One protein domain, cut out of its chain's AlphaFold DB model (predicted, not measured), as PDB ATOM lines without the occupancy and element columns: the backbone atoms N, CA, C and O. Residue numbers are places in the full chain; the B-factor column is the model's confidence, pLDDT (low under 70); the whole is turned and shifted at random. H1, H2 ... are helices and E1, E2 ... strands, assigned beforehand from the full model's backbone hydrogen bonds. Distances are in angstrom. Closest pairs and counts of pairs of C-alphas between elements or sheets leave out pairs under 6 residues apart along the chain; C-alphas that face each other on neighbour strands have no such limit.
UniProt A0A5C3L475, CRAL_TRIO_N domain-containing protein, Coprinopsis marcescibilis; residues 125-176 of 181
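AT A GLANCE: This is residues 125 to 176 of the 181 residues of the protein "CRAL_TRIO_N domain-containing protein" of Coprinopsis marcescibilis (UniProt A0A5C3L475). A two-stranded antiparallel hairpin, E1 and E2, has one long helix, H2, packed over one of its faces and running in nearly the same direction as E1. At the end away from the hairpin's turn, the long link from E2 to H2 folds the chain back, with residues 153 to 159 sticking out, and the short helix H1 sits beside the first turns of H2. The printed part has 52 residues, with two named helices and two named strands in the order H1, E1, E2, H2, and its class is mixed, helices and strands. It is only just compact, close to loose, with a radius of gyration of the C-alphas of 11.8 A, and its elongated outline spans 34 by 19 by 17 A.

HOW THE PARTS SIT: Begin with E1, residues 132 to 137, and E2, residues 143 to 147, a hairpin of antiparallel neighbours whose directions stand at 150 degrees. Look across it for N 133 and O 146, 3.0 A apart, and N 146 and O 133, 2.8 A apart, both within hydrogen-bond range. Next find H2, residues 159 to 174: its closest C-alpha to E2 is that of Cys 172, 5.7 A from that of Pro 143. The same Cys 172 gives the closest C-alphas of H2 and E1, 6.9 A from Thr 134. Last comes H1, residues 125 to 128, which only just touches H2, with 3 pairs of C-alphas within 8 A, made by residues 161 to 164 of H2 alone; the closest are those of Val 126 and Glu 161, 6.7 A apart. H1 and E2 are apart. In H2 every O i to N i+4 pair is within hydrogen-bond range; H1 is too short for such a pair, and its one O i to N i+3 pair is not within range.

IN THESE COORDINATES: Find C-alpha 132 at (236.232, 161.267, 167.035); from there E1 runs 15.3 A to C-alpha 137. E2 covers 12.9 A from C-alpha 143 to C-alpha 147. H2 runs 22.4 A from C-alpha 159 at (240.235, 176.112, 167.440) to C-alpha 174 at (246.331, 158.258, 179.582). H1 measures 5.2 A from C-alpha 125 to C-alpha 128.

THE WHOLE: The two C-alphas farthest apart are those of Gln 140 and Ala 154, 34.6 A. The printed part has no cut. The links H1 to E1 and E1 to E2 are tight, while E2 to H2, with 11 residues between them, is a long link. Mean pLDDT of the printed part is 83.3, and residues 125 to 129 are under 70.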
ATOM      1  N   GLN A 125     229.904 169.729 170.947       60.53
ATOM      2  CA  GLN A 125     229.351 169.523 169.603       60.53
ATOM      3  C   GLN A 125     230.146 168.508 168.771       60.53
ATOM      4  O   GLN A 125     229.570 167.817 167.929       60.53
ATOM      5  N   VAL A 126     231.461 168.421 168.977       62.28
ATOM      6  CA  VAL A 126     232.322 167.445 168.294       62.28
ATOM      7  C   VAL A 126     232.115 166.052 168.883       62.28
ATOM      8  O   VAL A 126     232.015 165.086 168.122       62.28
ATOM      9  N   ASP A 127     231.987 165.981 170.208       65.56
ATOM     10  CA  ASP A 127     231.721 164.757 170.966       65.56
ATOM     11  C   ASP A 127     230.339 164.165 170.619       65.56
ATOM     12  O   ASP A 127     230.240 163.044 170.122       65.56
ATOM     13  N   TYR A 128     229.268 164.967 170.706       60.09
ATOM     14  CA  TYR A 128     227.903 164.536 170.360       60.09
ATOM     15  C   TYR A 128     227.741 164.111 168.896       60.09
ATOM     16  O   TYR A 128     226.917 163.254 168.586       60.09
ATOM     17  N   ALA A 129     228.517 164.695 167.980       66.75
ATOM     18  CA  ALA A 129     228.487 164.320 166.569       66.75
ATOM     19  C   ALA A 129     229.243 163.007 166.273       66.75
ATOM     20  O   ALA A 129     229.229 162.542 165.129       66.75
ATOM     21  N   GLY A 130     229.928 162.417 167.264       72.25
ATOM     22  CA  GLY A 130     230.673 161.168 167.109       72.25
ATOM     23  C   GLY A 130     231.731 161.254 166.010       72.25
ATOM     24  O   GLY A 130     231.880 160.322 165.213       72.25
ATOM     25  N   ARG A 131     232.401 162.409 165.892       82.75
ATOM     26  CA  ARG A 131     233.420 162.644 164.851       82.75
ATOM     27  C   ARG A 131     234.753 162.012 165.210       82.75
ATOM     28  O   ARG A 131     235.486 161.604 164.317       82.75
ATOM     29  N   THR A 132     235.061 161.952 166.500       87.12
ATOM     30  CA  THR A 132     236.232 161.267 167.035       87.12
ATOM     31  C   THR A 132     235.824 160.557 168.317       87.12
ATOM     32  O   THR A 132     235.089 161.137 169.112       87.12
ATOM     33  N   PHE A 133     236.234 159.304 168.496       86.75
ATOM     34  CA  PHE A 133     236.055 158.566 169.748       86.75
ATOM     35  C   PHE A 133     237.140 157.503 169.922       86.75
ATOM     36  O   PHE A 133     237.560 156.869 168.955       86.75
ATOM     37  N   THR A 134     237.567 157.284 171.164       87.31
ATOM     38  CA  THR A 134     238.538 156.240 171.511       87.31
ATOM     39  C   THR A 134     237.800 154.986 171.950       87.31
ATOM     40  O   THR A 134     236.976 155.045 172.864       87.31
ATOM     41  N   PHE A 135     238.070 153.852 171.303       89.38
ATOM     42  CA  PHE A 135     237.434 152.587 171.655       89.38
ATOM     43  C   PHE A 135     238.323 151.385 171.335       89.38
ATOM     44  O   PHE A 135     238.712 151.177 170.191       89.38
ATOM     45  N   GLY A 136     238.576 150.551 172.343       89.81
ATOM     46  CA  GLY A 136     239.357 149.327 172.191       89.81
ATOM     47  C   GLY A 136     240.854 149.561 171.970       89.81
ATOM     48  O   GLY A 136     241.355 150.689 171.981       89.81
ATOM     49  N   PHE A 137     241.558 148.449 171.782       91.81
ATOM     50  CA  PHE A 137     243.008 148.385 171.644       91.81
ATOM     51  C   PHE A 137     243.378 147.485 170.466       91.81
ATOM     52  O   PHE A 137     242.635 146.556 170.133       91.81
ATOM     53  N   ASP A 138     244.519 147.753 169.836       90.25
ATOM     54  CA  ASP A 138     245.084 146.854 168.832       90.25
ATOM     55  C   ASP A 138     245.707 145.593 169.470       90.25
ATOM     56  O   ASP A 138     245.669 145.380 170.686       90.25
ATOM     57  N   ALA A 139     246.282 144.720 168.638       88.12
ATOM     58  CA  ALA A 139     246.906 143.478 169.096       88.12
ATOM     59  C   ALA A 139     248.137 143.703 169.998       88.12
ATOM     60  O   ALA A 139     248.592 142.768 170.653       88.12
ATOM     61  N   GLN A 140     248.675 144.922 170.030       88.00
ATOM     62  CA  GLN A 140     249.828 145.343 170.817       88.00
ATOM     63  C   GLN A 140     249.422 146.248 171.991       88.00
ATOM     64  O   GLN A 140     250.287 146.839 172.625       88.00
ATOM     65  N   GLY A 141     248.128 146.379 172.293       88.88
ATOM     66  CA  GLY A 141     247.657 147.185 173.419       88.88
ATOM     67  C   GLY A 141     247.653 148.689 173.160       88.88
ATOM     68  O   GLY A 141     247.517 149.470 174.101       88.88
ATOM     69  N   ARG A 142     247.777 149.131 171.903       91.38
ATOM     70  CA  ARG A 142     247.702 150.555 171.562       91.38
ATOM     71  C   ARG A 142     246.243 150.991 171.486       91.38
ATOM     72  O   ARG A 142     245.465 150.351 170.776       91.38
ATOM     73  N   PRO A 143     245.854 152.073 172.174       92.62
ATOM     74  CA  PRO A 143     244.484 152.559 172.141       92.62
ATOM     75  C   PRO A 143     244.116 153.059 170.746       92.62
ATOM     76  O   PRO A 143     244.876 153.790 170.107       92.62
ATOM     77  N   VAL A 144     242.927 152.680 170.279       92.19
ATOM     78  CA  VAL A 144     242.451 153.034 168.940       92.19
ATOM     79  C   VAL A 144     241.542 154.255 169.018       92.19
ATOM     80  O   VAL A 144     240.484 154.226 169.648       92.19
ATOM     81  N   ASN A 145     241.942 155.332 168.340       91.44
ATOM     82  CA  ASN A 145     241.100 156.507 168.129       91.44
ATOM     83  C   ASN A 145     240.475 156.459 166.732       91.44
ATOM     84  O   ASN A 145     241.173 156.547 165.720       91.44
ATOM     85  N   TYR A 146     239.153 156.348 166.674       90.69
ATOM     86  CA  TYR A 146     238.396 156.413 165.433       90.69
ATOM     87  C   TYR A 146     238.098 157.864 165.096       90.69
ATOM     88  O   TYR A 146     237.536 158.591 165.910       90.69
ATOM     89  N   ILE A 147     238.428 158.274 163.873       89.69
ATOM     90  CA  ILE A 147     238.125 159.606 163.347       89.69
ATOM     91  C   ILE A 147     237.276 159.433 162.088       89.69
ATOM     92  O   ILE A 147     237.640 158.677 161.190       89.69
ATOM     93  N   TYR A 148     236.158 160.155 162.010       88.38
ATOM     94  CA  TYR A 148     235.212 160.137 160.892       88.38
ATOM     95  C   TYR A 148     235.176 161.504 160.194       88.38
ATOM     96  O   TYR A 148     234.303 162.327 160.493       88.38
ATOM     97  N   PRO A 149     236.081 161.765 159.228       84.44
ATOM     98  CA  PRO A 149     236.144 163.052 158.533       84.44
ATOM     99  C   PRO A 149     234.844 163.412 157.805       84.44
ATOM    100  O   PRO A 149     234.492 164.583 157.719       84.44
ATOM    101  N   THR A 150     234.098 162.414 157.325       84.88
ATOM    102  CA  THR A 150     232.835 162.596 156.588       84.88
ATOM    103  C   THR A 150     231.696 163.154 157.443       84.88
ATOM    104  O   THR A 150     230.740 163.699 156.901       84.88
ATOM    105  N   ARG A 151     231.787 163.065 158.778       80.44
ATOM    106  CA  ARG A 151     230.800 163.634 159.717       80.44
ATOM    107  C   ARG A 151     231.052 165.112 160.025       80.44
ATOM    108  O   ARG A 151     230.374 165.702 160.866       80.44
ATOM    109  N   ARG A 152     232.048 165.716 159.378       81.31
ATOM    110  CA  ARG A 152     232.416 167.121 159.535       81.31
ATOM    111  C   ARG A 152     231.931 167.916 158.329       81.31
ATOM    112  O   ARG A 152     232.172 167.540 157.192       81.31
ATOM    113  N   GLN A 153     231.266 169.035 158.592       72.81
ATOM    114  CA  GLN A 153     230.619 169.849 157.553       72.81
ATOM    115  C   GLN A 153     231.495 171.015 157.059       72.81
ATOM    116  O   GLN A 153     231.262 171.546 155.979       72.81
ATOM    117  N   ALA A 154     232.495 171.437 157.841       73.75
ATOM    118  CA  ALA A 154     233.289 172.633 157.561       73.75
ATOM    119  C   ALA A 154     234.623 172.326 156.856       73.75
ATOM    120  O   ALA A 154     235.323 171.379 157.203       73.75
ATOM    121  N   ASN A 155     235.056 173.212 155.952       74.00
ATOM    122  CA  ASN A 155     236.329 173.066 155.226       74.00
ATOM    123  C   ASN A 155     237.576 173.440 156.056       74.00
ATOM    124  O   ASN A 155     238.684 173.069 155.685       74.00
ATOM    125  N   ARG A 156     237.432 174.156 157.185       77.69
ATOM    126  CA  ARG A 156     238.558 174.604 158.039       77.69
ATOM    127  C   ARG A 156     238.331 174.263 159.501       77.69
ATOM    128  O   ARG A 156     237.224 174.497 159.980       77.69
ATOM    129  N   LEU A 157     239.332 173.682 160.168       79.81
ATOM    130  CA  LEU A 157     239.211 173.307 161.579       79.81
ATOM    131  C   LEU A 157     239.073 174.557 162.440       79.81
ATOM    132  O   LEU A 157     239.857 175.499 162.307       79.81
ATOM    133  N   THR A 158     238.088 174.551 163.329       83.81
ATOM    134  CA  THR A 158     237.982 175.592 164.351       83.81
ATOM    135  C   THR A 158     238.976 175.310 165.488       83.81
ATOM    136  O   THR A 158     239.371 174.158 165.696       83.81
ATOM    137  N   PRO A 159     239.393 176.328 166.263       82.62
ATOM    138  CA  PRO A 159     240.235 176.112 167.440       82.62
ATOM    139  C   PRO A 159     239.637 175.124 168.454       82.62
ATOM    140  O   PRO A 159     240.369 174.301 168.995       82.62
ATOM    141  N   ASN A 160     238.316 175.137 168.658       79.12
ATOM    142  CA  ASN A 160     237.629 174.211 169.570       79.12
ATOM    143  C   ASN A 160     237.616 172.768 169.033       79.12
ATOM    144  O   ASN A 160     237.798 171.810 169.791       79.12
ATOM    145  N   GLU A 161     237.471 172.595 167.712       81.12
ATOM    146  CA  GLU A 161     237.634 171.288 167.067       81.12
ATOM    147  C   GLU A 161     239.054 170.749 167.293       81.12
ATOM    148  O   GLU A 161     239.213 169.598 167.696       81.12
ATOM    149  N   LEU A 162     240.084 171.586 167.111       84.25
ATOM    150  CA  LEU A 162     241.481 171.220 167.381       84.25
ATOM    151  C   LEU A 162     241.713 170.838 168.845       84.25
ATOM    152  O   LEU A 162     242.336 169.812 169.109       84.25
ATOM    153  N   GLN A 163     241.179 171.617 169.789       83.25
ATOM    154  CA  GLN A 163     241.261 171.292 171.214       83.25
ATOM    155  C   GLN A 163     240.633 169.934 171.523       83.25
ATOM    156  O   GLN A 163     241.198 169.177 172.307       83.25
ATOM    157  N   THR A 164     239.519 169.592 170.871       83.00
ATOM    158  CA  THR A 164     238.892 168.277 171.039       83.00
ATOM    159  C   THR A 164     239.800 167.162 170.528       83.00
ATOM    160  O   THR A 164     239.994 166.176 171.229       83.00
ATOM    161  N   TYR A 165     240.429 167.322 169.360       86.06
ATOM    162  CA  TYR A 165     241.388 166.328 168.863       86.06
ATOM    163  C   TYR A 165     242.590 166.158 169.795       86.06
ATOM    164  O   TYR A 165     242.970 165.027 170.091       86.06
ATOM    165  N   PHE A 166     243.165 167.253 170.301       86.62
ATOM    166  CA  PHE A 166     244.251 167.169 171.280       86.62
ATOM    167  C   PHE A 166     243.787 166.509 172.575       86.62
ATOM    168  O   PHE A 166     244.493 165.654 173.101       86.62
ATOM    169  N   TRP A 167     242.580 166.825 173.049       85.44
ATOM    170  CA  TRP A 167     241.994 166.161 174.209       85.44
ATOM    171  C   TRP A 167     241.882 164.648 173.991       85.44
ATOM    172  O   TRP A 167     242.321 163.896 174.857       85.44
ATOM    173  N   MET A 168     241.391 164.198 172.832       86.62
ATOM    174  CA  MET A 168     241.290 162.768 172.506       86.62
ATOM    175  C   MET A 168     242.645 162.072 172.448       86.62
ATOM    176  O   MET A 168     242.780 160.958 172.949       86.62
ATOM    177  N   LEU A 169     243.659 162.721 171.874       88.88
ATOM    178  CA  LEU A 169     245.016 162.176 171.840       88.88
ATOM    179  C   LEU A 169     245.604 162.039 173.249       88.88
ATOM    180  O   LEU A 169     246.169 160.997 173.567       88.88
ATOM    181  N   GLU A 170     245.415 163.033 174.120       87.56
ATOM    182  CA  GLU A 170     245.861 162.943 175.516       87.56
ATOM    183  C   GLU A 170     245.106 161.847 176.283       87.56
ATOM    184  O   GLU A 170     245.719 161.129 177.064       87.56
ATOM    185  N   ARG A 171     243.803 161.650 176.023       86.75
ATOM    186  CA  ARG A 171     243.054 160.522 176.607       86.75
ATOM    187  C   ARG A 171     243.556 159.173 176.115       86.75
ATOM    188  O   ARG A 171     243.558 158.231 176.895       86.75
ATOM    189  N   CYS A 172     243.992 159.073 174.858       89.50
ATOM    190  CA  CYS A 172     244.640 157.860 174.363       89.50
ATOM    191  C   CYS A 172     245.939 157.600 175.131       89.50
ATOM    192  O   CYS A 172     246.144 156.485 175.582       89.50
ATOM    193  N   ILE A 173     246.776 158.619 175.339       89.00
ATOM    194  CA  ILE A 173     248.020 158.479 176.111       89.00
ATOM    195  C   ILE A 173     247.733 158.053 177.560       89.00
ATOM    196  O   ILE A 173     248.431 157.192 178.081       89.00
ATOM    197  N   ASP A 174     246.689 158.596 178.195       86.56
ATOM    198  CA  ASP A 174     246.331 158.258 179.582       86.56
ATOM    199  C   ASP A 174     245.949 156.781 179.784       86.56
ATOM    200  O   ASP A 174     246.084 156.269 180.893       86.56
ATOM    201  N   ILE A 175     245.445 156.112 178.742       87.62
ATOM    202  CA  ILE A 175     245.021 154.701 178.795       87.62
ATOM    203  C   ILE A 175     246.047 153.742 178.175       87.62
ATOM    204  O   ILE A 175     245.749 152.560 178.014       87.62
ATOM    205  N   MET A 176     247.226 154.235 177.782       88.25
ATOM    206  CA  MET A 176     248.323 153.378 177.334       88.25
ATOM    207  C   MET A 176     248.868 152.579 178.521       88.25
ATOM    208  O   MET A 176     249.277 153.148 179.531       88.25
TER     209      MET A 176